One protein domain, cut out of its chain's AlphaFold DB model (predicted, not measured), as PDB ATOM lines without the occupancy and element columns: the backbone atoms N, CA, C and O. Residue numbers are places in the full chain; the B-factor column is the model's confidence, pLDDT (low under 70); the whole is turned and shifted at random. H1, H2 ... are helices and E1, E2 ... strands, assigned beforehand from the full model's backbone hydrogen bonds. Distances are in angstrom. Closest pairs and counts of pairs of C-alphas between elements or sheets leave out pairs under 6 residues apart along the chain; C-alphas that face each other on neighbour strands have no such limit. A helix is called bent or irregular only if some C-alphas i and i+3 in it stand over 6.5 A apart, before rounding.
ATOM      1  N   ILE A 122     169.982  49.398 160.430       95.81
ATOM      2  CA  ILE A 122     171.279  48.735 160.309       95.81
ATOM      3  C   ILE A 122     172.333  49.791 159.998       95.81
ATOM      4  O   ILE A 122     172.193  50.582 159.065       95.81
ATOM      5  N   MET A 123     173.419  49.775 160.763       94.62
ATOM      6  CA  MET A 123     174.647  50.473 160.422       94.62
ATOM      7  C   MET A 123     175.460  49.600 159.479       94.62
ATOM      8  O   MET A 123     175.742  48.446 159.797       94.62
ATOM      9  N   VAL A 124     175.866  50.174 158.354       94.06
ATOM     10  CA  VAL A 124     176.813  49.600 157.405       94.06
ATOM     11  C   VAL A 124     178.083  50.437 157.461       94.06
ATOM     12  O   VAL A 124     178.095  51.597 157.044       94.06
ATOM     13  N   GLU A 125     179.145  49.862 158.007       91.44
ATOM     14  CA  GLU A 125     180.466  50.475 158.103       91.44
ATOM     15  C   GLU A 125     181.372  49.896 157.016       91.44
ATOM     16  O   GLU A 125     181.682  48.705 157.016       91.44
ATOM     17  N   PHE A 126     181.825  50.745 156.098       90.38
ATOM     18  CA  PHE A 126     182.804  50.373 155.085       90.38
ATOM     19  C   PHE A 126     184.227  50.580 155.593       90.38
ATOM     20  O   PHE A 126     184.531  51.592 156.232       90.38
ATOM     21  N   ALA A 127     185.127  49.667 155.229       85.50
ATOM     22  CA  ALA A 127     186.543  49.805 155.514       85.50
ATOM     23  C   ALA A 127     187.093  51.134 154.960       85.50
ATOM     24  O   ALA A 127     186.702  51.576 153.872       85.50
ATOM     25  N   PRO A 128     188.026  51.784 155.679       84.25
ATOM     26  CA  PRO A 128     188.597  53.045 155.238       84.25
ATOM     27  C   PRO A 128     189.232  52.950 153.846       84.25
ATOM     28  O   PRO A 128     190.022  52.049 153.562       84.25
ATOM     29  N   ILE A 129     188.964  53.947 153.003       84.38
ATOM     30  CA  ILE A 129     189.546  54.055 151.661       84.38
ATOM     31  C   ILE A 129     191.035  54.406 151.797       84.38
ATOM     32  O   ILE A 129     191.407  55.559 152.069       84.38
ATOM     33  N   ARG A 130     191.903  53.406 151.640       80.25
ATOM     34  CA  ARG A 130     193.360  53.517 151.806       80.25
ATOM     35  C   ARG A 130     194.083  52.775 150.676       80.25
ATOM     36  O   ARG A 130     193.506  51.842 150.124       80.25
ATOM     37  N   PRO A 131     195.329  53.168 150.349       75.81
ATOM     38  CA  PRO A 131     196.166  52.410 149.428       75.81
ATOM     39  C   PRO A 131     196.243  50.944 149.849       75.81
ATOM     40  O   PRO A 131     196.380  50.633 151.038       75.81
ATOM     41  N   HIS A 132     196.136  50.049 148.874       74.81
ATOM     42  CA  HIS A 132     196.161  48.618 149.125       74.81
ATOM     43  C   HIS A 132     197.544  48.207 149.640       74.81
ATOM     44  O   HIS A 132     198.563  48.618 149.078       74.81
ATOM     45  N   ARG A 133     197.595  47.379 150.693       72.19
ATOM     46  CA  ARG A 133     198.855  47.032 151.383       72.19
ATOM     47  C   ARG A 133     199.898  46.428 150.438       72.19
ATOM     48  O   ARG A 133     201.066  46.786 150.532       72.19
ATOM     49  N   LEU A 134     199.457  45.560 149.525       68.88
ATOM     50  CA  LEU A 134     200.318  44.834 148.583       68.88
ATOM     51  C   LEU A 134     200.461  45.520 147.209       68.88
ATOM     52  O   LEU A 134     201.318  45.140 146.429       68.88
ATOM     53  N   TYR A 135     199.667  46.560 146.914       69.44
ATOM     54  CA  TYR A 135     199.647  47.243 145.604       69.44
ATOM     55  C   TYR A 135     199.801  48.761 145.770       69.44
ATOM     56  O   TYR A 135     198.979  49.560 145.323       69.44
ATOM     57  N   ARG A 136     200.825  49.185 146.514       62.53
ATOM     58  CA  ARG A 136     200.897  50.552 147.052       62.53
ATOM     59  C   ARG A 136     201.152  51.629 145.991       62.53
ATOM     60  O   ARG A 136     200.408  52.600 145.949       62.53
ATOM     61  N   LYS A 137     202.142  51.440 145.106       62.78
ATOM     62  CA  LYS A 137     202.565  52.469 144.129       62.78
ATOM     63  C   LYS A 137     201.442  52.897 143.173       62.78
ATOM     64  O   LYS A 137     201.239  54.087 142.983       62.78
ATOM     65  N   ASN A 138     200.671  51.947 142.643       65.94
ATOM     66  CA  ASN A 138     199.597  52.231 141.683       65.94
ATOM     67  C   ASN A 138     198.234  52.509 142.346       65.94
ATOM     68  O   ASN A 138     197.313  52.981 141.680       65.94
ATOM     69  N   SER A 139     198.069  52.225 143.646       74.69
ATOM     70  CA  SER A 139     196.797  52.483 144.339       74.69
ATOM     71  C   SER A 139     196.675  53.900 144.893       74.69
ATOM     72  O   SER A 139     195.556  54.355 145.096       74.69
ATOM     73  N   GLU A 140     197.767  54.636 145.116       80.44
ATOM     74  CA  GLU A 140     197.694  55.980 145.710       80.44
ATOM     75  C   GLU A 140     196.947  56.991 144.830       80.44
ATOM     76  O   GLU A 140     196.048  57.685 145.318       80.44
ATOM     77  N   ASP A 141     197.257  57.038 143.533       80.31
ATOM     78  CA  ASP A 141     196.594  57.948 142.596       80.31
ATOM     79  C   ASP A 141     195.131  57.569 142.369       80.31
ATOM     80  O   ASP A 141     194.254  58.440 142.394       80.31
ATOM     81  N   PHE A 142     194.845  56.268 142.248       84.50
ATOM     82  CA  PHE A 142     193.476  55.761 142.196       84.50
ATOM     83  C   PHE A 142     192.685  56.180 143.437       84.50
ATOM     84  O   PHE A 142     191.606  56.753 143.311       84.50
ATOM     85  N   ILE A 143     193.229  55.973 144.638       86.62
ATOM     86  CA  ILE A 143     192.563  56.320 145.897       86.62
ATOM     87  C   ILE A 143     192.324  57.830 145.996       86.62
ATOM     88  O   ILE A 143     191.253  58.248 146.441       86.62
ATOM     89  N   ARG A 144     193.277  58.662 145.555       85.25
ATOM     90  CA  ARG A 144     193.112  60.124 145.519       85.25
ATOM     91  C   ARG A 144     191.972  60.528 144.580       85.25
ATOM     92  O   ARG A 144     191.094  61.292 144.982       85.25
ATOM     93  N   ALA A 145     191.959  59.992 143.360       86.25
ATOM     94  CA  ALA A 145     190.917  60.263 142.372       86.25
ATOM     95  C   ALA A 145     189.543  59.736 142.821       86.25
ATOM     96  O   ALA A 145     188.534  60.431 142.684       86.25
ATOM     97  N   PHE A 146     189.506  58.542 143.412       88.81
ATOM     98  CA  PHE A 146     188.292  57.908 143.907       88.81
ATOM     99  C   PHE A 146     187.672  58.694 145.064       88.81
ATOM    100  O   PHE A 146     186.482  58.999 145.024       88.81
ATOM    101  N   LYS A 147     188.481  59.116 146.047       88.31
ATOM    102  CA  LYS A 147     188.022  59.986 147.143       88.31
ATOM    103  C   LYS A 147     187.421  61.286 146.624       88.31
ATOM    104  O   LYS A 147     186.366  61.688 147.098       88.31
ATOM    105  N   LYS A 148     188.060  61.923 145.636       87.06
ATOM    106  CA  LYS A 148     187.532  63.145 145.017       87.06
ATOM    107  C   LYS A 148     186.155  62.896 144.389       87.06
ATOM    108  O   LYS A 148     185.197  63.560 144.759       87.06
ATOM    109  N   ARG A 149     186.034  61.873 143.536       89.19
ATOM    110  CA  ARG A 149     184.759  61.498 142.897       89.19
ATOM    111  C   ARG A 149     183.661  61.182 143.913       89.19
ATOM    112  O   ARG A 149     182.518  61.557 143.695       89.19
ATOM    113  N   LEU A 150     183.995  60.502 145.009       89.06
ATOM    114  CA  LEU A 150     183.044  60.171 146.070       89.06
ATOM    115  C   LEU A 150     182.569  61.419 146.832       89.06
ATOM    116  O   LEU A 150     181.392  61.506 147.179       89.06
ATOM    117  N   ASN A 151     183.456  62.392 147.060       85.62
ATOM    118  CA  ASN A 151     183.102  63.674 147.679       85.62
ATOM    119  C   ASN A 151     182.161  64.493 146.790       85.62
ATOM    120  O   ASN A 151     181.226  65.101 147.307       85.62
ATOM    121  N   ASP A 152     182.392  64.464 145.477       87.00
ATOM    122  CA  ASP A 152     181.626  65.223 144.484       87.00
ATOM    123  C   ASP A 152     180.204  64.656 144.263       87.00
ATOM    124  O   ASP A 152     179.340  65.333 143.706       87.00
ATOM    125  N   MET A 153     179.921  63.425 144.708       88.81
ATOM    126  CA  MET A 153     178.576  62.842 144.628       88.81
ATOM    127  C   MET A 153     177.603  63.550 145.587       88.81
ATOM    128  O   MET A 153     177.899  63.750 146.766       88.81
ATOM    129  N   SER A 154     176.397  63.860 145.113       84.38
ATOM    130  CA  SER A 154     175.327  64.446 145.934       84.38
ATOM    131  C   SER A 154     174.420  63.386 146.577       84.38
ATOM    132  O   SER A 154     174.078  63.506 147.751       84.38
ATOM    133  N   SER A 155     174.074  62.324 145.841       90.94
ATOM    134  CA  SER A 155     173.172  61.258 146.307       90.94
ATOM    135  C   SER A 155     173.855  60.270 147.260       90.94
ATOM    136  O   SER A 155     174.940  59.756 146.975       90.94
ATOM    137  N   GLN A 156     173.190  59.960 148.378       91.00
ATOM    138  CA  GLN A 156     173.649  58.948 149.337       91.00
ATOM    139  C   GLN A 156     173.532  57.527 148.785       91.00
ATOM    140  O   GLN A 156     174.409  56.706 149.040       91.00
ATOM    141  N   GLU A 157     172.515  57.256 147.970       92.62
ATOM    142  CA  GLU A 157     172.344  55.976 147.276       92.62
ATOM    143  C   GLU A 157     173.498  55.719 146.314       92.62
ATOM    144  O   GLU A 157     174.126  54.664 146.361       92.62
ATOM    145  N   SER A 158     173.857  56.720 145.504       91.00
ATOM    146  CA  SER A 158     174.990  56.600 144.585       91.00
ATOM    147  C   SER A 158     176.304  56.395 145.336       91.00
ATOM    148  O   SER A 158     177.101  55.550 144.934       91.00
ATOM    149  N   LYS A 159     176.521  57.107 146.453       91.69
ATOM    150  CA  LYS A 159     177.697  56.892 147.314       91.69
ATOM    151  C   LYS A 159     177.726  55.484 147.893       91.69
ATOM    152  O   LYS A 159     178.771  54.841 147.853       91.69
ATOM    153  N   PHE A 160     176.604  54.997 148.409       93.62
ATOM    154  CA  PHE A 160     176.506  53.668 149.000       93.62
ATOM    155  C   PHE A 160     176.775  52.570 147.965       93.62
ATOM    156  O   PHE A 160     177.652  51.735 148.173       93.62
ATOM    157  N   THR A 161     176.112  52.619 146.807       93.81
ATOM    158  CA  THR A 161     176.329  51.671 145.699       93.81
ATOM    159  C   THR A 161     177.776  51.691 145.211       93.81
ATOM    160  O   THR A 161     178.391  50.645 145.007       93.81
ATOM    161  N   CYS A 162     178.358  52.884 145.085       92.88
ATOM    162  CA  CYS A 162     179.762  53.074 144.736       92.88
ATOM    163  C   CYS A 162     180.700  52.393 145.752       92.88
ATOM    164  O   CYS A 162     181.637  51.692 145.369       92.88
ATOM    165  N   MET A 163     180.410  52.522 147.049       92.62
ATOM    166  CA  MET A 163     181.176  51.872 148.114       92.62
ATOM    167  C   MET A 163     181.009  50.355 148.148       92.62
ATOM    168  O   MET A 163     181.987  49.659 148.426       92.62
ATOM    169  N   LEU A 164     179.826  49.828 147.823       94.12
ATOM    170  CA  LEU A 164     179.627  48.386 147.661       94.12
ATOM    171  C   LEU A 164     180.497  47.840 146.521       94.12
ATOM    172  O   LEU A 164     181.221  46.865 146.721       94.12
ATOM    173  N   LYS A 165     180.492  48.496 145.350       93.50
ATOM    174  CA  LYS A 165     181.320  48.101 144.196       93.50
ATOM    175  C   LYS A 165     182.814  48.185 144.502       93.50
ATOM    176  O   LYS A 165     183.553  47.251 144.203       93.50
ATOM    177  N   TYR A 166     183.250  49.258 145.161       91.38
ATOM    178  CA  TYR A 166     184.627  49.402 145.635       91.38
ATOM    179  C   TYR A 166     185.027  48.279 146.600       91.38
ATOM    180  O   TYR A 166     186.074  47.660 146.429       91.38
ATOM    181  N   SER A 167     184.177  47.975 147.581       90.56
ATOM    182  CA  SER A 167     184.422  46.922 148.573       90.56
ATOM    183  C   SER A 167     184.499  45.537 147.932       90.56
ATOM    184  O   SER A 167     185.366  44.738 148.282       90.56
ATOM    185  N   PHE A 168     183.632  45.265 146.956       91.50
ATOM    186  CA  PHE A 168     183.654  44.024 146.186       91.50
ATOM    187  C   PHE A 168     184.935  43.892 145.348       91.50
ATOM    188  O   PHE A 168     185.571  42.840 145.348       91.50
ATOM    189  N   LEU A 169     185.366  44.980 144.699       89.56
ATOM    190  CA  LEU A 169     186.628  45.024 143.961       89.56
ATOM    191  C   LEU A 169     187.834  44.772 144.875       89.56
ATOM    192  O   LEU A 169     188.692  43.963 144.531       89.56
ATOM    193  N   LEU A 170     187.882  45.407 146.052       86.38
ATOM    194  CA  LEU A 170     188.930  45.151 147.043       86.38
ATOM    195  C   LEU A 170     188.976  43.681 147.454       86.38
ATOM    196  O   LEU A 170     190.053  43.097 147.475       86.38
ATOM    197  N   ARG A 171     187.815  43.065 147.702       85.94
ATOM    198  CA  ARG A 171     187.716  41.643 148.049       85.94
ATOM    199  C   ARG A 171     188.320  40.748 146.964       85.94
ATOM    200  O   ARG A 171     189.019  39.789 147.278       85.94
ATOM    201  N   MET A 172     188.075  41.056 145.687       85.56
ATOM    202  CA  MET A 172     188.659  40.314 144.560       85.56
ATOM    203  C   MET A 172     190.165  40.520 144.441       85.56
ATOM    204  O   MET A 172     190.885  39.571 144.141       85.56
ATOM    205  N   ILE A 173     190.649  41.736 144.695       84.69
ATOM    206  CA  ILE A 173     192.083  42.033 144.717       84.69
ATOM    207  C   ILE A 173     192.762  41.268 145.863       84.69
ATOM    208  O   ILE A 173     193.769  40.604 145.630       84.69
ATOM    209  N   ASP A 174     192.188  41.283 147.069       81.81
ATOM    210  CA  ASP A 174     192.674  40.496 148.211       81.81
ATOM    211  C   ASP A 174     192.691  38.994 147.885       81.81
ATOM    212  O   ASP A 174     193.666  38.298 148.167       81.81
ATOM    213  N   ALA A 175     191.634  38.481 147.245       81.44
ATOM    214  CA  ALA A 175     191.576  37.092 146.801       81.44
ATOM    215  C   ALA A 175     192.677  36.770 145.778       81.44
ATOM    216  O   ALA A 175     193.369  35.768 145.945       81.44
ATOM    217  N   TYR A 176     192.886  37.629 144.776       81.81
ATOM    218  CA  TYR A 176     193.963  37.486 143.791       81.81
ATOM    219  C   TYR A 176     195.332  37.397 144.473       81.81
ATOM    220  O   TYR A 176     196.070  36.446 144.225       81.81
ATOM    221  N   PHE A 177     195.636  38.323 145.387       79.75
ATOM    222  CA  PHE A 177     196.915  38.338 146.101       79.75
ATOM    223  C   PHE A 177     197.106  37.143 147.048       79.75
ATOM    224  O   PHE A 177     198.233  36.724 147.307       79.75
ATOM    225  N   ASN A 178     196.016  36.562 147.553       76.50
ATOM    226  CA  ASN A 178     196.078  35.317 148.318       76.50
ATOM    227  C   ASN A 178     196.394  34.097 147.434       76.50
ATOM    228  O   ASN A 178     196.982  33.136 147.931       76.50
ATOM    229  N   PHE A 179     196.011  34.115 146.151       73.44
ATOM    230  CA  PHE A 179     196.347  33.059 145.187       73.44
ATOM    231  C   PHE A 179     197.721  33.256 144.534       73.44
ATOM    232  O   PHE A 179     198.376  32.270 144.199       73.44
ATOM    233  N   LYS A 180     198.164  34.503 144.344       67.94
ATOM    234  CA  LYS A 180     199.394  34.852 143.622       67.94
ATOM    235  C   LYS A 180     200.091  36.047 144.282       67.94
ATOM    236  O   LYS A 180     199.454  37.053 144.553       67.94
ATOM    237  N   LEU A 181     201.401  35.955 144.521       62.91
ATOM    238  CA  LEU A 181     202.188  36.967 145.255       62.91
ATOM    239  C   LEU A 181     202.853  38.037 144.361       62.91
ATOM    240  O   LEU A 181     203.658  38.822 144.860       62.91
ATOM    241  N   ASP A 182     202.542  38.060 143.064       68.38
ATOM    242  CA  ASP A 182     203.211  38.921 142.078       68.38
ATOM    243  C   ASP A 182     202.581  40.331 142.011       68.38
ATOM    244  O   ASP A 182     202.054  40.854 142.991       68.38
ATOM    245  N   GLU A 183     202.613  40.970 140.840       72.44
ATOM    246  CA  GLU A 183     201.937  42.235 140.559       72.44
ATOM    247  C   GLU A 183     200.501  42.019 140.048       72.44
ATOM    248  O   GLU A 183     200.156  40.983 139.467       72.44
ATOM    249  N   LEU A 184     199.642  43.020 140.265       75.44
ATOM    250  CA  LEU A 184     198.287  43.042 139.721       75.44
ATOM    251  C   LEU A 184     198.351  43.479 138.243       75.44
ATOM    252  O   LEU A 184     198.716  44.626 137.985       75.44
ATOM    253  N   PRO A 185     197.946  42.641 137.271       73.31
ATOM    254  CA  PRO A 185     198.019  42.969 135.843       73.31
ATOM    255  C   PRO A 185     196.928  43.958 135.388       73.31
ATOM    256  O   PRO A 185     196.789  44.225 134.197       73.31
ATOM    257  N   LEU A 186     196.133  44.495 136.321       75.12
ATOM    258  CA  LEU A 186     195.022  45.402 136.055       75.12
ATOM    259  C   LEU A 186     195.403  46.858 136.362       75.12
ATOM    260  O   LEU A 186     195.798  47.199 137.482       75.12
ATOM    261  N   SER A 187     195.188  47.744 135.387       77.12
ATOM    262  CA  SER A 187     195.230  49.187 135.631       77.12
ATOM    263  C   SER A 187     193.947  49.651 136.315       77.12
ATOM    264  O   SER A 187     192.857  49.514 135.765       77.12
ATOM    265  N   LEU A 188     194.082  50.264 137.492       78.56
ATOM    266  CA  LEU A 188     192.981  50.906 138.221       78.56
ATOM    267  C   LEU A 188     192.879  52.410 137.908       78.56
ATOM    268  O   LEU A 188     192.314  53.174 138.689       78.56
ATOM    269  N   SER A 189     193.445  52.866 136.787       77.25
ATOM    270  CA  SER A 189     193.342  54.265 136.376       77.25
ATOM    271  C   SER A 189     191.972  54.577 135.767       77.25
ATOM    272  O   SER A 189     191.457  53.873 134.892       77.25
ATOM    273  N   PHE A 190     191.381  55.682 136.219       78.56
ATOM    274  CA  PHE A 190     190.196  56.244 135.583       78.56
ATOM    275  C   PHE A 190     190.552  56.771 134.191       78.56
ATOM    276  O   PHE A 190     191.526  57.511 134.047       78.56
ATOM    277  N   MET A 191     189.744  56.435 133.184       81.69
ATOM    278  CA  MET A 191     189.861  57.067 131.869       81.69
ATOM    279  C   MET A 191     189.322  58.504 131.918       81.69
ATOM    280  O   MET A 191     188.537  58.875 132.802       81.69
ATOM    281  N   GLU A 192     189.758  59.343 130.977       77.56
ATOM    282  CA  GLU A 192     189.314  60.735 130.909       77.56
ATOM    283  C   GLU A 192     187.784  60.806 130.763       77.56
ATOM    284  O   GLU A 192     187.199  60.117 129.930       77.56
ATOM    285  N   LYS A 193     187.126  61.616 131.607       81.12
ATOM    286  CA  LYS A 193     185.654  61.772 131.671       81.12
ATOM    287  C   LYS A 193     184.863  60.476 131.905       81.12
ATOM    288  O   LYS A 193     183.643  60.471 131.767       81.12
ATOM    289  N   GLU A 194     185.515  59.392 132.312       86.88
ATOM    290  CA  GLU A 194     184.835  58.125 132.555       86.88
ATOM    291  C   GLU A 194     183.920  58.197 133.790       86.88
ATOM    292  O   GLU A 194     184.410  58.539 134.876       86.88
ATOM    293  N   PRO A 195     182.633  57.815 133.686       88.62
ATOM    294  CA  PRO A 195     181.749  57.700 134.840       88.62
ATOM    295  C   PRO A 195     182.231  56.648 135.847       88.62
ATOM    296  O   PRO A 195     182.700  55.575 135.479       88.62
ATOM    297  N   THR A 196     182.070  56.924 137.142       88.25
ATOM    298  CA  THR A 196     182.523  56.020 138.218       88.25
ATOM    299  C   THR A 196     181.878  54.633 138.145       88.25
ATOM    300  O   THR A 196     182.537  53.641 138.438       88.25
ATOM    301  N   ASP A 197     180.618  54.546 137.714       87.00
ATOM    302  CA  ASP A 197     179.921  53.264 137.584       87.00
ATOM    303  C   ASP A 197     180.514  52.381 136.476       87.00
ATOM    304  O   ASP A 197     180.790  51.202 136.695       87.00
ATOM    305  N   VAL A 198     180.794  52.991 135.319       89.44
ATOM    306  CA  VAL A 198     181.423  52.333 134.164       89.44
ATOM    307  C   VAL A 198     182.805  51.804 134.542       89.44
ATOM    308  O   VAL A 198     183.111  50.648 134.250       89.44
ATOM    309  N   PHE A 199     183.594  52.609 135.264       90.88
ATOM    310  CA  PHE A 199     184.891  52.190 135.797       90.88
ATOM    311  C   PHE A 199     184.777  50.925 136.654       90.88
ATOM    312  O   PHE A 199     185.535  49.972 136.457       90.88
ATOM    313  N   PHE A 200     183.841  50.900 137.608       90.81
ATOM    314  CA  PHE A 200     183.697  49.743 138.488       90.81
ATOM    315  C   PHE A 200     183.225  48.508 137.738       90.81
ATOM    316  O   PHE A 200     183.786  47.444 137.976       90.81
ATOM    317  N   ASN A 201     182.261  48.635 136.824       90.75
ATOM    318  CA  ASN A 201     181.774  47.489 136.056       90.75
ATOM    319  C   ASN A 201     182.912  46.876 135.224       90.75
ATOM    320  O   ASN A 201     183.222  45.705 135.423       90.75
ATOM    321  N   ARG A 202     183.650  47.675 134.431       91.38
ATOM    322  CA  ARG A 202     184.779  47.142 133.640       91.38
ATOM    323  C   ARG A 202     185.888  46.539 134.503       91.38
ATOM    324  O   ARG A 202     186.490  45.537 134.121       91.38
ATOM    325  N   SER A 203     186.182  47.154 135.652       90.75
ATOM    326  CA  SER A 203     187.254  46.695 136.545       90.75
ATOM    327  C   SER A 203     186.868  45.391 137.225       90.75
ATOM    328  O   SER A 203     187.695  44.489 137.336       90.75
ATOM    329  N   ILE A 204     185.606  45.280 137.651       92.12
ATOM    330  CA  ILE A 204     185.065  44.056 138.224       92.12
ATOM    331  C   ILE A 204     185.070  42.956 137.167       92.12
ATOM    332  O   ILE A 204     185.697  41.935 137.410       92.12
ATOM    333  N   ASP A 205     184.503  43.185 135.982       91.06
ATOM    334  CA  ASP A 205     184.471  42.192 134.899       91.06
ATOM    335  C   ASP A 205     185.873  41.671 134.545       91.06
ATOM    336  O   ASP A 205     186.084  40.463 134.428       91.06
ATOM    337  N   SER A 206     186.858  42.571 134.464       90.25
ATOM    338  CA  SER A 206     188.259  42.207 134.213       90.25
ATOM    339  C   SER A 206     188.842  41.341 135.339       90.25
ATOM    340  O   SER A 206     189.538  40.362 135.069       90.25
ATOM    341  N   MET A 207     188.542  41.661 136.604       88.81
ATOM    342  CA  MET A 207     188.966  40.853 137.753       88.81
ATOM    343  C   MET A 207     188.279  39.489 137.796       88.81
ATOM    344  O   MET A 207     188.939  38.502 138.114       88.81
ATOM    345  N   ILE A 208     186.986  39.412 137.459       89.06
ATOM    346  CA  ILE A 208     186.256  38.144 137.353       89.06
ATOM    347  C   ILE A 208     186.941  37.254 136.312       89.06
ATOM    348  O   ILE A 208     187.262  36.107 136.612       89.06
ATOM    349  N   GLN A 209     187.218  37.779 135.113       87.81
ATOM    350  CA  GLN A 209     187.907  37.031 134.056       87.81
ATOM    351  C   GLN A 209     189.289  36.543 134.507       87.81
ATOM    352  O   GLN A 209     189.608  35.366 134.338       87.81
ATOM    353  N   LEU A 210     190.082  37.419 135.133       86.75
ATOM    354  CA  LEU A 210     191.410  37.083 135.645       86.75
ATOM    355  C   LEU A 210     191.357  35.953 136.683       86.75
ATOM    356  O   LEU A 210     192.071  34.960 136.554       86.75
ATOM    357  N   LEU A 211     190.489  36.083 137.690       83.81
ATOM    358  CA  LEU A 211     190.328  35.087 138.749       83.81
ATOM    359  C   LEU A 211     189.791  33.756 138.206       83.81
ATOM    360  O   LEU A 211     190.265  32.697 138.616       83.81
ATOM    361  N   CYS A 212     188.846  33.794 137.261       82.25
ATOM    362  CA  CYS A 212     188.314  32.588 136.633       82.25
ATOM    363  C   CYS A 212     189.378  31.823 135.843       82.25
ATOM    364  O   CYS A 212     189.450  30.601 135.974       82.25
ATOM    365  N   ASN A 213     190.222  32.519 135.073       81.06
ATOM    366  CA  ASN A 213     191.314  31.889 134.327       81.06
ATOM    367  C   ASN A 213     192.317  31.208 135.274       81.06
ATOM    368  O   ASN A 213     192.685  30.055 135.063       81.06
ATOM    369  N   MET A 214     192.675  31.868 136.379       76.25
ATOM    370  CA  MET A 214     193.575  31.300 137.392       76.25
ATOM    371  C   MET A 214     192.996  30.066 138.096       76.25
ATOM    372  O   MET A 214     193.724  29.115 138.390       76.25
ATOM    373  N   ALA A 215     191.694  30.064 138.392       72.56
ATOM    374  CA  ALA A 215     191.031  28.912 139.005       72.56
ATOM    375  C   ALA A 215     191.095  27.673 138.091       72.56
ATOM    376  O   ALA A 215     191.343  26.565 138.566       72.56
ATOM    377  N   VAL A 216     190.952  27.871 136.772       70.94
ATOM    378  CA  VAL A 216     191.101  26.805 135.767       70.94
ATOM    379  C   VAL A 216     192.541  26.285 135.724       70.94
ATOM    380  O   VAL A 216     192.750  25.077 135.790       70.94
ATOM    381  N   GLU A 217     193.535  27.175 135.677       68.19
ATOM    382  CA  GLU A 217     194.961  26.803 135.633       68.19
ATOM    383  C   GLU A 217     195.429  26.040 136.884       68.19
ATOM    384  O   GLU A 217     196.317  25.191 136.809       68.19
ATOM    385  N   SER A 218     194.827  26.318 138.043       62.88
ATOM    386  CA  SER A 218     195.212  25.729 139.331       62.88
ATOM    387  C   SER A 218     194.469  24.433 139.694       62.88
ATOM    388  O   SER A 218     194.689  23.906 140.786       62.88
ATOM    389  N   ASN A 219     193.617  23.888 138.807       58.94
ATOM    390  CA  ASN A 219     192.784  22.696 139.056       58.94
ATOM    391  C   ASN A 219     191.917  22.787 140.337       58.94
ATOM    392  O   ASN A 219     191.505  21.768 140.899       58.94
ATOM    393  N   PHE A 220     191.619  24.001 140.811       57.12
ATOM    394  CA  PHE A 220     190.844  24.238 142.026       57.12
ATOM    395  C   PHE A 220     189.480  24.887 141.719       57.12
ATOM    396  O   PHE A 220     189.405  25.994 141.198       57.12
ATOM    397  N   LEU A 221     188.415  24.212 142.180       58.81
ATOM    398  CA  LEU A 221     187.064  24.713 142.514       58.81
ATOM    399  C   LEU A 221     186.252  25.417 141.401       58.81
ATOM    400  O   LEU A 221     186.210  26.645 141.325       58.81
ATOM    401  N   THR A 222     185.433  24.647 140.671       61.53
ATOM    402  CA  THR A 222     184.243  25.146 139.939       61.53
ATOM    403  C   THR A 222     183.353  26.035 140.814       61.53
ATOM    404  O   THR A 222     182.906  27.095 140.376       61.53
ATOM    405  N   ASP A 223     183.202  25.668 142.087       69.25
ATOM    406  CA  ASP A 223     182.357  26.358 143.066       69.25
ATOM    407  C   ASP A 223     182.786  27.816 143.320       69.25
ATOM    408  O   ASP A 223     181.951  28.669 143.618       69.25
ATOM    409  N   PHE A 224     184.083  28.129 143.196       74.75
ATOM    410  CA  PHE A 224     184.600  29.491 143.390       74.75
ATOM    411  C   PHE A 224     184.102  30.432 142.286       74.75
ATOM    412  O   PHE A 224     183.604  31.523 142.570       74.75
ATOM    413  N   ASN A 225     184.196  29.986 141.031       75.81
ATOM    414  CA  ASN A 225     183.794  30.770 139.865       75.81
ATOM    415  C   ASN A 225     182.282  31.006 139.837       75.81
ATOM    416  O   ASN A 225     181.834  32.111 139.530       75.81
ATOM    417  N   GLU A 226     181.494  29.981 140.168       80.50
ATOM    418  CA  GLU A 226     180.038  30.104 140.258       80.50
ATOM    419  C   GLU A 226     179.633  31.079 141.364       80.50
ATOM    420  O   GLU A 226     178.846  31.995 141.118       80.50
ATOM    421  N   GLN A 227     180.226  30.954 142.555       83.00
ATOM    422  CA  GLN A 227     179.904  31.826 143.683       83.00
ATOM    423  C   GLN A 227     180.230  33.294 143.396       83.00
ATOM    424  O   GLN A 227     179.436  34.172 143.716       83.00
ATOM    425  N   LEU A 228     181.374  33.570 142.773       85.25
ATOM    426  CA  LEU A 228     181.809  34.930 142.462       85.25
ATOM    427  C   LEU A 228     180.911  35.601 141.405       85.25
ATOM    428  O   LEU A 228     180.573  36.778 141.540       85.25
ATOM    429  N   LYS A 229     180.442  34.841 140.403       85.56
ATOM    430  CA  LYS A 229     179.438  35.315 139.433       85.56
ATOM    431  C   LYS A 229     178.077  35.571 140.085       85.56
ATOM    432  O   LYS A 229     177.440  36.577 139.775       85.56
ATOM    433  N   ILE A 230     177.645  34.694 140.995       88.69
ATOM    434  CA  ILE A 230     176.412  34.877 141.775       88.69
ATOM    435  C   ILE A 230     176.508  36.148 142.626       88.69
ATOM    436  O   ILE A 230     175.604  36.980 142.569       88.69
ATOM    437  N   ASP A 231     177.616  36.340 143.347       89.94
ATOM    438  CA  ASP A 231     177.828  37.510 144.203       89.94
ATOM    439  C   ASP A 231     177.797  38.813 143.384       89.94
ATOM    440  O   ASP A 231     177.194  39.797 143.814       89.94
ATOM    441  N   TYR A 232     178.388  38.822 142.180       91.94
ATOM    442  CA  TYR A 232     178.338  39.991 141.298       91.94
ATOM    443  C   TYR A 232     176.928  40.257 140.745       91.94
ATOM    444  O   TYR A 232     176.479  41.403 140.730       91.94
ATOM    445  N   SER A 233     176.191  39.209 140.357       92.12
ATOM    446  CA  SER A 233     174.787  39.344 139.942       92.12
ATOM    447  C   SER A 233     173.911  39.893 141.071       92.12
ATOM    448  O   SER A 233     173.077  40.772 140.850       92.12
ATOM    449  N   ASP A 234     174.104  39.414 142.299       93.50
ATOM    450  CA  ASP A 234     173.373  39.920 143.456       93.50
ATOM    451  C   ASP A 234     173.757  41.364 143.793       93.50
ATOM    452  O   ASP A 234     172.873  42.152 144.131       93.50
ATOM    453  N   LEU A 235     175.026  41.751 143.620       94.00
ATOM    454  CA  LEU A 235     175.473  43.137 143.757       94.00
ATOM    455  C   LEU A 235     174.761  44.077 142.769       94.00
ATOM    456  O   LEU A 235     174.344  45.167 143.161       94.00
ATOM    457  N   GLN A 236     174.586  43.657 141.512       92.12
ATOM    458  CA  GLN A 236     173.838  44.426 140.509       92.12
ATOM    459  C   GLN A 236     172.362  44.580 140.907       92.12
ATOM    460  O   GLN A 236     171.851  45.697 140.941       92.12
ATOM    461  N   LYS A 237     171.704  43.492 141.332       93.44
ATOM    462  CA  LYS A 237     170.308  43.535 141.812       93.44
ATOM    463  C   LYS A 237     170.127  44.432 143.040       93.44
ATOM    464  O   LYS A 237     169.092  45.074 143.183       93.44
ATOM    465  N   ILE A 238     171.108  44.466 143.949       93.94
ATOM    466  CA  ILE A 238     171.083  45.381 145.102       93.94
ATOM    467  C   ILE A 238     171.123  46.834 144.620       93.94
ATOM    468  O   ILE A 238     170.362  47.652 145.128       93.94
ATOM    469  N   ALA A 239     171.979  47.151 143.645       91.06
ATOM    470  CA  ALA A 239     172.095  48.503 143.102       91.06
ATOM    471  C   ALA A 239     170.787  48.989 142.447       91.06
ATOM    472  O   ALA A 239     170.448  50.162 142.583       91.06
ATOM    473  N   GLU A 240     170.043  48.095 141.790       91.25
ATOM    474  CA  GLU A 240     168.742  48.394 141.171       91.25
ATOM    475  C   GLU A 240     167.617  48.644 142.190       91.25
ATOM    476  O   GLU A 240     166.674  49.366 141.891       91.25
ATOM    477  N   CYS A 241     167.710  48.057 143.388       92.56
ATOM    478  CA  CYS A 241     166.697  48.152 144.450       92.56
ATOM    479  C   CYS A 241     167.188  48.963 145.665       92.56
ATOM    480  O   CYS A 241     166.783  48.696 146.802       92.56
ATOM    481  N   ILE A 242     168.120  49.897 145.455       92.06
ATOM    482  CA  ILE A 242     168.781  50.630 146.544       92.06
ATOM    483  C   ILE A 242     167.822  51.554 147.313       92.06
ATOM    484  O   ILE A 242     167.964  51.750 148.523       92.06
ATOM    485  N   ASP A 243     166.802  52.050 146.624       90.31
ATOM    486  CA  ASP A 243     165.714  52.871 147.148       90.31
ATOM    487  C   ASP A 243     164.975  52.175 148.302       90.31
ATOM    488  O   ASP A 243     164.679  52.804 149.322       90.31
ATOM    489  N   LYS A 244     164.778  50.849 148.215       91.81
ATOM    490  CA  LYS A 244     164.083  50.037 149.236       91.81
ATOM    491  C   LYS A 244     164.792  49.980 150.589       91.81
ATOM    492  O   LYS A 244     164.161  49.663 151.601       91.81
ATOM    493  N   ILE A 245     166.100  50.238 150.625       91.88
ATOM    494  CA  ILE A 245     166.879  50.300 151.873       91.88
ATOM    495  C   ILE A 245     167.223  51.739 152.287       91.88
ATOM    496  O   ILE A 245     167.614  51.949 153.438       91.88
ATOM    497  N   SER A 246     167.023  52.711 151.384       90.81
ATOM    498  CA  SER A 246     167.136  54.163 151.601       90.81
ATOM    499  C   SER A 246     168.375  54.565 152.431       90.81
ATOM    500  O   SER A 246     168.236  55.061 153.555       90.81
ATOM    501  N   PRO A 247     169.602  54.321 151.935       94.25
ATOM    502  CA  PRO A 247     170.827  54.574 152.683       94.25
ATOM    503  C   PRO A 247     171.001  56.061 153.008       94.25
ATOM    504  O   PRO A 247     170.906  56.932 152.147       94.25
ATOM    505  N   SER A 248     171.339  56.348 154.262       93.25
ATOM    506  CA  SER A 248     171.604  57.696 154.772       93.25
ATOM    507  C   SER A 248     172.977  57.748 155.441       93.25
ATOM    508  O   SER A 248     173.346  56.837 156.179       93.25
ATOM    509  N   SER A 249     173.786  58.777 155.177       88.00
ATOM    510  CA  SER A 249     175.120  58.871 155.786       88.00
ATOM    511  C   SER A 249     175.025  59.234 157.266       88.00
ATOM    512  O   SER A 249     174.431  60.256 157.605       88.00
ATOM    513  N   ILE A 250     175.687  58.456 158.121       84.44
ATOM    514  CA  ILE A 250     175.843  58.758 159.552       84.44
ATOM    515  C   ILE A 250     176.985  59.764 159.742       84.44
ATOM    516  O   ILE A 250     176.838  60.753 160.452       84.44
ATOM    517  N   ASN A 251     178.104  59.544 159.041       74.62
ATOM    518  CA  ASN A 251     179.270  60.424 159.059       74.62
ATOM    519  C   ASN A 251     179.575  60.914 157.638       74.62
ATOM    520  O   ASN A 251     179.657  60.115 156.709       74.62
ATOM    521  N   SER A 252     179.780  62.224 157.476       56.47
ATOM    522  CA  SER A 252     180.042  62.870 156.178       56.47
ATOM    523  C   SER A 252     181.509  63.253 155.944       56.47
ATOM    524  O   SER A 252     181.857  63.687 154.847       56.47
ATOM    525  N   ARG A 253     182.387  63.126 156.953       49.75
ATOM    526  CA  ARG A 253     183.797  63.534 156.834       49.75
ATOM    527  C   ARG A 253     184.674  62.387 156.335       49.75
ATOM    528  O   ARG A 253     184.867  61.391 157.028       49.75
ATOM    529  N   PHE A 254     185.249  62.581 155.154       51.09
ATOM    530  CA  PHE A 254     186.177  61.657 154.509       51.09
ATOM    531  C   PHE A 254     187.597  61.831 155.067       51.09
ATOM    532  O   PHE A 254     188.117  62.944 155.116       51.09
ATOM    533  N   GLY A 255     188.240  60.735 155.490       54.16
ATOM    534  CA  GLY A 255     189.575  60.784 156.099       54.16
ATOM    535  C   GLY A 255     190.098  59.421 156.562       54.16
ATOM    536  O   GLY A 255     189.977  58.427 155.851       54.16
ATOM    537  N   VAL A 256     190.705  59.382 157.753       50.12
ATOM    538  CA  VAL A 256     191.190  58.153 158.421       50.12
ATOM    539  C   VAL A 256     190.026  57.239 158.845       50.12
ATOM    540  O   VAL A 256     190.236  56.035 159.017       50.12
ATOM    541  N   ASN A 257     188.822  57.802 158.955       61.38
ATOM    542  CA  ASN A 257     187.627  57.162 159.495       61.38
ATOM    543  C   ASN A 257     186.885  56.324 158.443       61.38
ATOM    544  O   ASN A 257     186.885  56.652 157.254       61.38
ATOM    545  N   SER A 258     186.238  55.258 158.909       76.00
ATOM    546  CA  SER A 258     185.302  54.438 158.139       76.00
ATOM    547  C   SER A 258     184.101  55.264 157.671       76.00
ATOM    548  O   SER A 258     183.623  56.144 158.396       76.00
ATOM    549  N   LEU A 259     183.603  54.987 156.465       87.31
ATOM    550  CA  LEU A 259     182.373  55.604 155.973       87.31
ATOM    551  C   LEU A 259     181.183  54.769 156.449       87.31
ATOM    552  O   LEU A 259     181.115  53.575 156.160       87.31
ATOM    553  N   CYS A 260     180.258  55.405 157.165       90.81
ATOM    554  CA  CYS A 260     179.133  54.721 157.793       90.81
ATOM    555  C   CYS A 260     177.807  55.200 157.215       90.81
ATOM    556  O   CYS A 260     177.535  56.405 157.166       90.81
ATOM    557  N   PHE A 261     176.962  54.242 156.854       94.06
ATOM    558  CA  PHE A 261     175.593  54.478 156.426       94.06
ATOM    559  C   PHE A 261     174.614  53.802 157.369       94.06
ATOM    560  O   PHE A 261     174.904  52.766 157.960       94.06
ATOM    561  N   LYS A 262     173.436  54.396 157.473       95.69
ATOM    562  CA  LYS A 262     172.251  53.832 158.090       95.69
ATOM    563  C   LYS A 262     171.311  53.390 156.973       95.69
ATOM    564  O   LYS A 262     170.987  54.198 156.104       95.69
ATOM    565  N   ILE A 263     170.877  52.134 157.008       96.06
ATOM    566  CA  ILE A 263     169.856  51.580 156.112       96.06
ATOM    567  C   ILE A 263     168.666  51.082 156.935       96.06
ATOM    568  O   ILE A 263     168.854  50.632 158.069       96.06
ATOM    569  N   ARG A 264     167.456  51.140 156.371       94.12
ATOM    570  CA  ARG A 264     166.260  50.590 157.030       94.12
ATOM    571  C   ARG A 264     166.163  49.084 156.830       94.12
ATOM    572  O   ARG A 264     166.507  48.575 155.767       94.12
ATOM    573  N   PHE A 265     165.636  48.384 157.826       94.06
ATOM    574  CA  PHE A 265     165.367  46.953 157.813       94.06
ATOM    575  C   PHE A 265     163.903  46.677 158.135       94.06
ATOM    576  O   PHE A 265     163.391  47.045 159.192       94.06
ATOM    577  N   ASN A 266     163.224  46.004 157.217       91.19
ATOM    578  CA  ASN A 266     161.826  45.627 157.354       91.19
ATOM    579  C   ASN A 266     161.548  44.316 156.606       91.19
ATOM    580  O   ASN A 266     162.451  43.675 156.069       91.19
ATOM    581  N   HIS A 267     160.284  43.897 156.612       87.25
ATOM    582  CA  HIS A 267     159.863  42.682 155.924       87.25
ATOM    583  C   HIS A 267     160.023  42.772 154.399       87.25
ATOM    584  O   HIS A 267     160.230  41.749 153.771       87.25
ATOM    585  N   ASP A 268     159.989  43.956 153.789       89.25
ATOM    586  CA  ASP A 268     160.001  44.091 152.325       89.25
ATOM    587  C   ASP A 268     161.418  44.100 151.737       89.25
ATOM    588  O   ASP A 268     161.619  43.804 150.558       89.25
ATOM    589  N   ASN A 269     162.422  44.442 152.551       92.12
ATOM    590  CA  ASN A 269     163.812  44.581 152.115       92.12
ATOM    591  C   ASN A 269     164.777  43.548 152.720       92.12
ATOM    592  O   ASN A 269     165.981  43.586 152.445       92.12
ATOM    593  N   HIS A 270     164.265  42.590 153.498       91.19
ATOM    594  CA  HIS A 270     165.070  41.555 154.147       91.19
ATOM    595  C   HIS A 270     165.945  40.752 153.166       91.19
ATOM    596  O   HIS A 270     167.099  40.466 153.480       91.19
ATOM    597  N   ASP A 271     165.457  40.454 151.958       92.19
ATOM    598  CA  ASP A 271     166.228  39.746 150.929       92.19
ATOM    599  C   ASP A 271     167.445  40.544 150.442       92.19
ATOM    600  O   ASP A 271     168.500  39.970 150.170       92.19
ATOM    601  N   ILE A 272     167.340  41.877 150.380       94.38
ATOM    602  CA  ILE A 272     168.463  42.762 150.034       94.38
ATOM    603  C   ILE A 272     169.525  42.683 151.132       94.38
ATOM    604  O   ILE A 272     170.707  42.489 150.845       94.38
ATOM    605  N   VAL A 273     169.104  42.755 152.399       94.19
ATOM    606  CA  VAL A 273     170.008  42.633 153.552       94.19
ATOM    607  C   VAL A 273     170.660  41.252 153.606       94.19
ATOM    608  O   VAL A 273     171.857  41.150 153.885       94.19
ATOM    609  N   LYS A 274     169.930  40.182 153.271       91.88
ATOM    610  CA  LYS A 274     170.501  38.833 153.160       91.88
ATOM    611  C   LYS A 274     171.554  38.737 152.065       91.88
ATOM    612  O   LYS A 274     172.610  38.162 152.317       91.88
ATOM    613  N   LYS A 275     171.317  39.324 150.888       91.75
ATOM    614  CA  LYS A 275     172.324  39.387 149.815       91.75
ATOM    615  C   LYS A 275     173.558  40.176 150.249       91.75
ATOM    616  O   LYS A 275     174.669  39.697 150.053       91.75
ATOM    617  N   LEU A 276     173.391  41.314 150.931       92.50
ATOM    618  CA  LEU A 276     174.514  42.055 151.524       92.50
ATOM    619  C   LEU A 276     175.307  41.190 152.516       92.50
ATOM    620  O   LEU A 276     176.533  41.146 152.455       92.50
ATOM    621  N   CYS A 277     174.619  40.461 153.400       89.81
ATOM    622  CA  CYS A 277     175.256  39.539 154.344       89.81
ATOM    623  C   CYS A 277     175.975  38.392 153.636       89.81
ATOM    624  O   CYS A 277     177.031  37.959 154.082       89.81
ATOM    625  N   HIS A 278     175.419  37.899 152.538       86.62
ATOM    626  CA  HIS A 278     176.007  36.823 151.754       86.62
ATOM    627  C   HIS A 278     177.276  37.281 151.015       86.62
ATOM    628  O   HIS A 278     178.288  36.586 151.067       86.62
ATOM    629  N   ILE A 279     177.255  38.477 150.416       87.31
ATOM    630  CA  ILE A 279     178.396  39.040 149.676       87.31
ATOM    631  C   ILE A 279     179.519  39.500 150.621       87.31
ATOM    632  O   ILE A 279     180.691  39.368 150.277       87.31
ATOM    633  N   PHE A 280     179.195  40.051 151.796       86.06
ATOM    634  CA  PHE A 280     180.177  40.746 152.644       86.06
ATOM    635  C   PHE A 280     180.309  40.203 154.074       86.06
ATOM    636  O   PHE A 280     181.151  40.676 154.832       86.06
ATOM    637  N   GLY A 281     179.501  39.220 154.481       72.50
ATOM    638  CA  GLY A 281     179.390  38.798 155.882       72.50
ATOM    639  C   GLY A 281     180.677  38.252 156.502       72.50
ATOM    640  O   GLY A 281     180.835  38.319 157.715       72.50
ATOM    641  N   SER A 282     181.612  37.745 155.700       64.75
ATOM    642  CA  SER A 282     182.867  37.166 156.193       64.75
ATOM    643  C   SER A 282     184.050  38.135 156.244       64.75
ATOM    644  O   SER A 282     185.120  37.740 156.707       64.75
ATOM    645  N   ASP A 283     183.906  39.367 155.750       64.56
ATOM    646  CA  ASP A 283     185.054  40.210 155.414       64.56
ATOM    647  C   ASP A 283     185.205  41.431 156.318       64.56
ATOM    648  O   ASP A 283     184.248  42.099 156.695       64.56
ATOM    649  N   ASN A 284     186.456  41.802 156.593       73.25
ATOM    650  CA  ASN A 284     186.787  43.047 157.295       73.25
ATOM    651  C   ASN A 284     186.554  44.310 156.438       73.25
ATOM    652  O   ASN A 284     186.877  45.411 156.879       73.25
ATOM    653  N   ILE A 285     186.036  44.152 155.214       81.81
ATOM    654  CA  ILE A 285     185.834  45.228 154.237       81.81
ATOM    655  C   ILE A 285     184.506  45.956 154.487       81.81
ATOM    656  O   ILE A 285     184.407  47.154 154.232       81.81
ATOM    657  N   MET A 286     183.498  45.263 155.020       87.69
ATOM    658  CA  MET A 286     182.215  45.865 155.368       87.69
ATOM    659  C   MET A 286     181.636  45.185 156.604       87.69
ATOM    660  O   MET A 286     181.513  43.964 156.653       87.69
ATOM    661  N   ARG A 287     181.259  45.977 157.606       88.12
ATOM    662  CA  ARG A 287     180.647  45.495 158.845       88.12
ATOM    663  C   ARG A 287     179.211  45.967 158.932       88.12
ATOM    664  O   ARG A 287     178.903  47.103 158.587       88.12
ATOM    665  N   MET A 288     178.343  45.084 159.411       91.56
ATOM    666  CA  MET A 288     176.935  45.389 159.638       91.56
ATOM    667  C   MET A 288     176.560  45.130 161.088       91.56
ATOM    668  O   MET A 288     176.962  44.122 161.675       91.56
ATOM    669  N   SER A 289     175.791  46.047 161.664       92.25
ATOM    670  CA  SER A 289     175.317  45.947 163.042       92.25
ATOM    671  C   SER A 289     174.001  46.687 163.231       92.25
ATOM    672  O   SER A 289     173.778  47.720 162.607       92.25
ATOM    673  N   TRP A 290     173.158  46.208 164.141       94.75
ATOM    674  CA  TRP A 290     171.912  46.882 164.513       94.75
ATOM    675  C   TRP A 290     172.164  48.233 165.190       94.75
ATOM    676  O   TRP A 290     173.055  48.349 166.033       94.75
ATOM    677  N   ILE A 291     171.347  49.233 164.859       93.19
ATOM    678  CA  ILE A 291     171.309  50.537 165.532       93.19
ATOM    679  C   ILE A 291     170.135  50.547 166.516       93.19
ATOM    680  O   ILE A 291     169.049  50.077 166.196       93.19
TER     681      ILE A 291
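Overview. This is residues 122 to 291 of the 462 residues of the protein "ATPase_AAA_core domain-containing protein" of Morganella morganii SC01 (UniProt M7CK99). One long helix, H2, runs through the middle, with a small three-stranded sheet over its residues 156 to 168 and the helical hairpin H3 and H4 packed on it away from the sheet. H5 covers the sheet's same face, and H1 runs beside H2. The printed part has 170 residues, mostly helix, in the order E1 H1 H2 H3 H4 E2 H5 E3; the sheet, E2 E1 E3, is antiparallel. It is compact, with radius of gyration of the C-alphas 16.0 A and spans of 44 by 34 by 27 A.

Along the chain. E1, residues 122 to 126, begins at C-alpha 122 (171.279, 48.735, 160.309). H1, residues 136 to 152, is only just irregular: C-alphas 138 and 141 are 6.52 A apart. H2, residues 156 to 179, is 34.7 A long; H3, 196 to 217, 31.9 A; H4, 222 to 240, 28.0 A. E2 is residues 259 to 264, H5 270 to 280, and E3 286 to 291, ending at C-alpha 291 (171.309, 50.537, 165.532).

Arrangement. H2, H3 and H4 form a bundle; the closest C-alphas of H2 and H3, which touch, are Leu 169 and Ile 204, 6.0 A. H4 and H5 touch at a steep tilt of 47 degrees, closest C-alphas Asp 231 and Ile 279, 5.7 A. H2 and H5 on one face make two layers with the sheet, at heights of 8.8 and 10.1 A. N 124 and O 261 are 2.8 A apart, N 123 and O 289 2.8 A. E2, H5, E3 form a split strand-helix-strand unit, E1 between the strands, with a right-handed crossover. H1 is close to H2 but not clearly touching, C-alphas Leu 150 and Lys 159 being 6.4 A apart. Every O i to N i+4 pair is within hydrogen-bond range in H2 to H5, and 11 of 13 in H1.

Size, cuts and confidence. The printed part has no cut. The links H2 to H3 and H4 to E2 are long. Confidence is under 70 in 23 residues, among them 217 to 223.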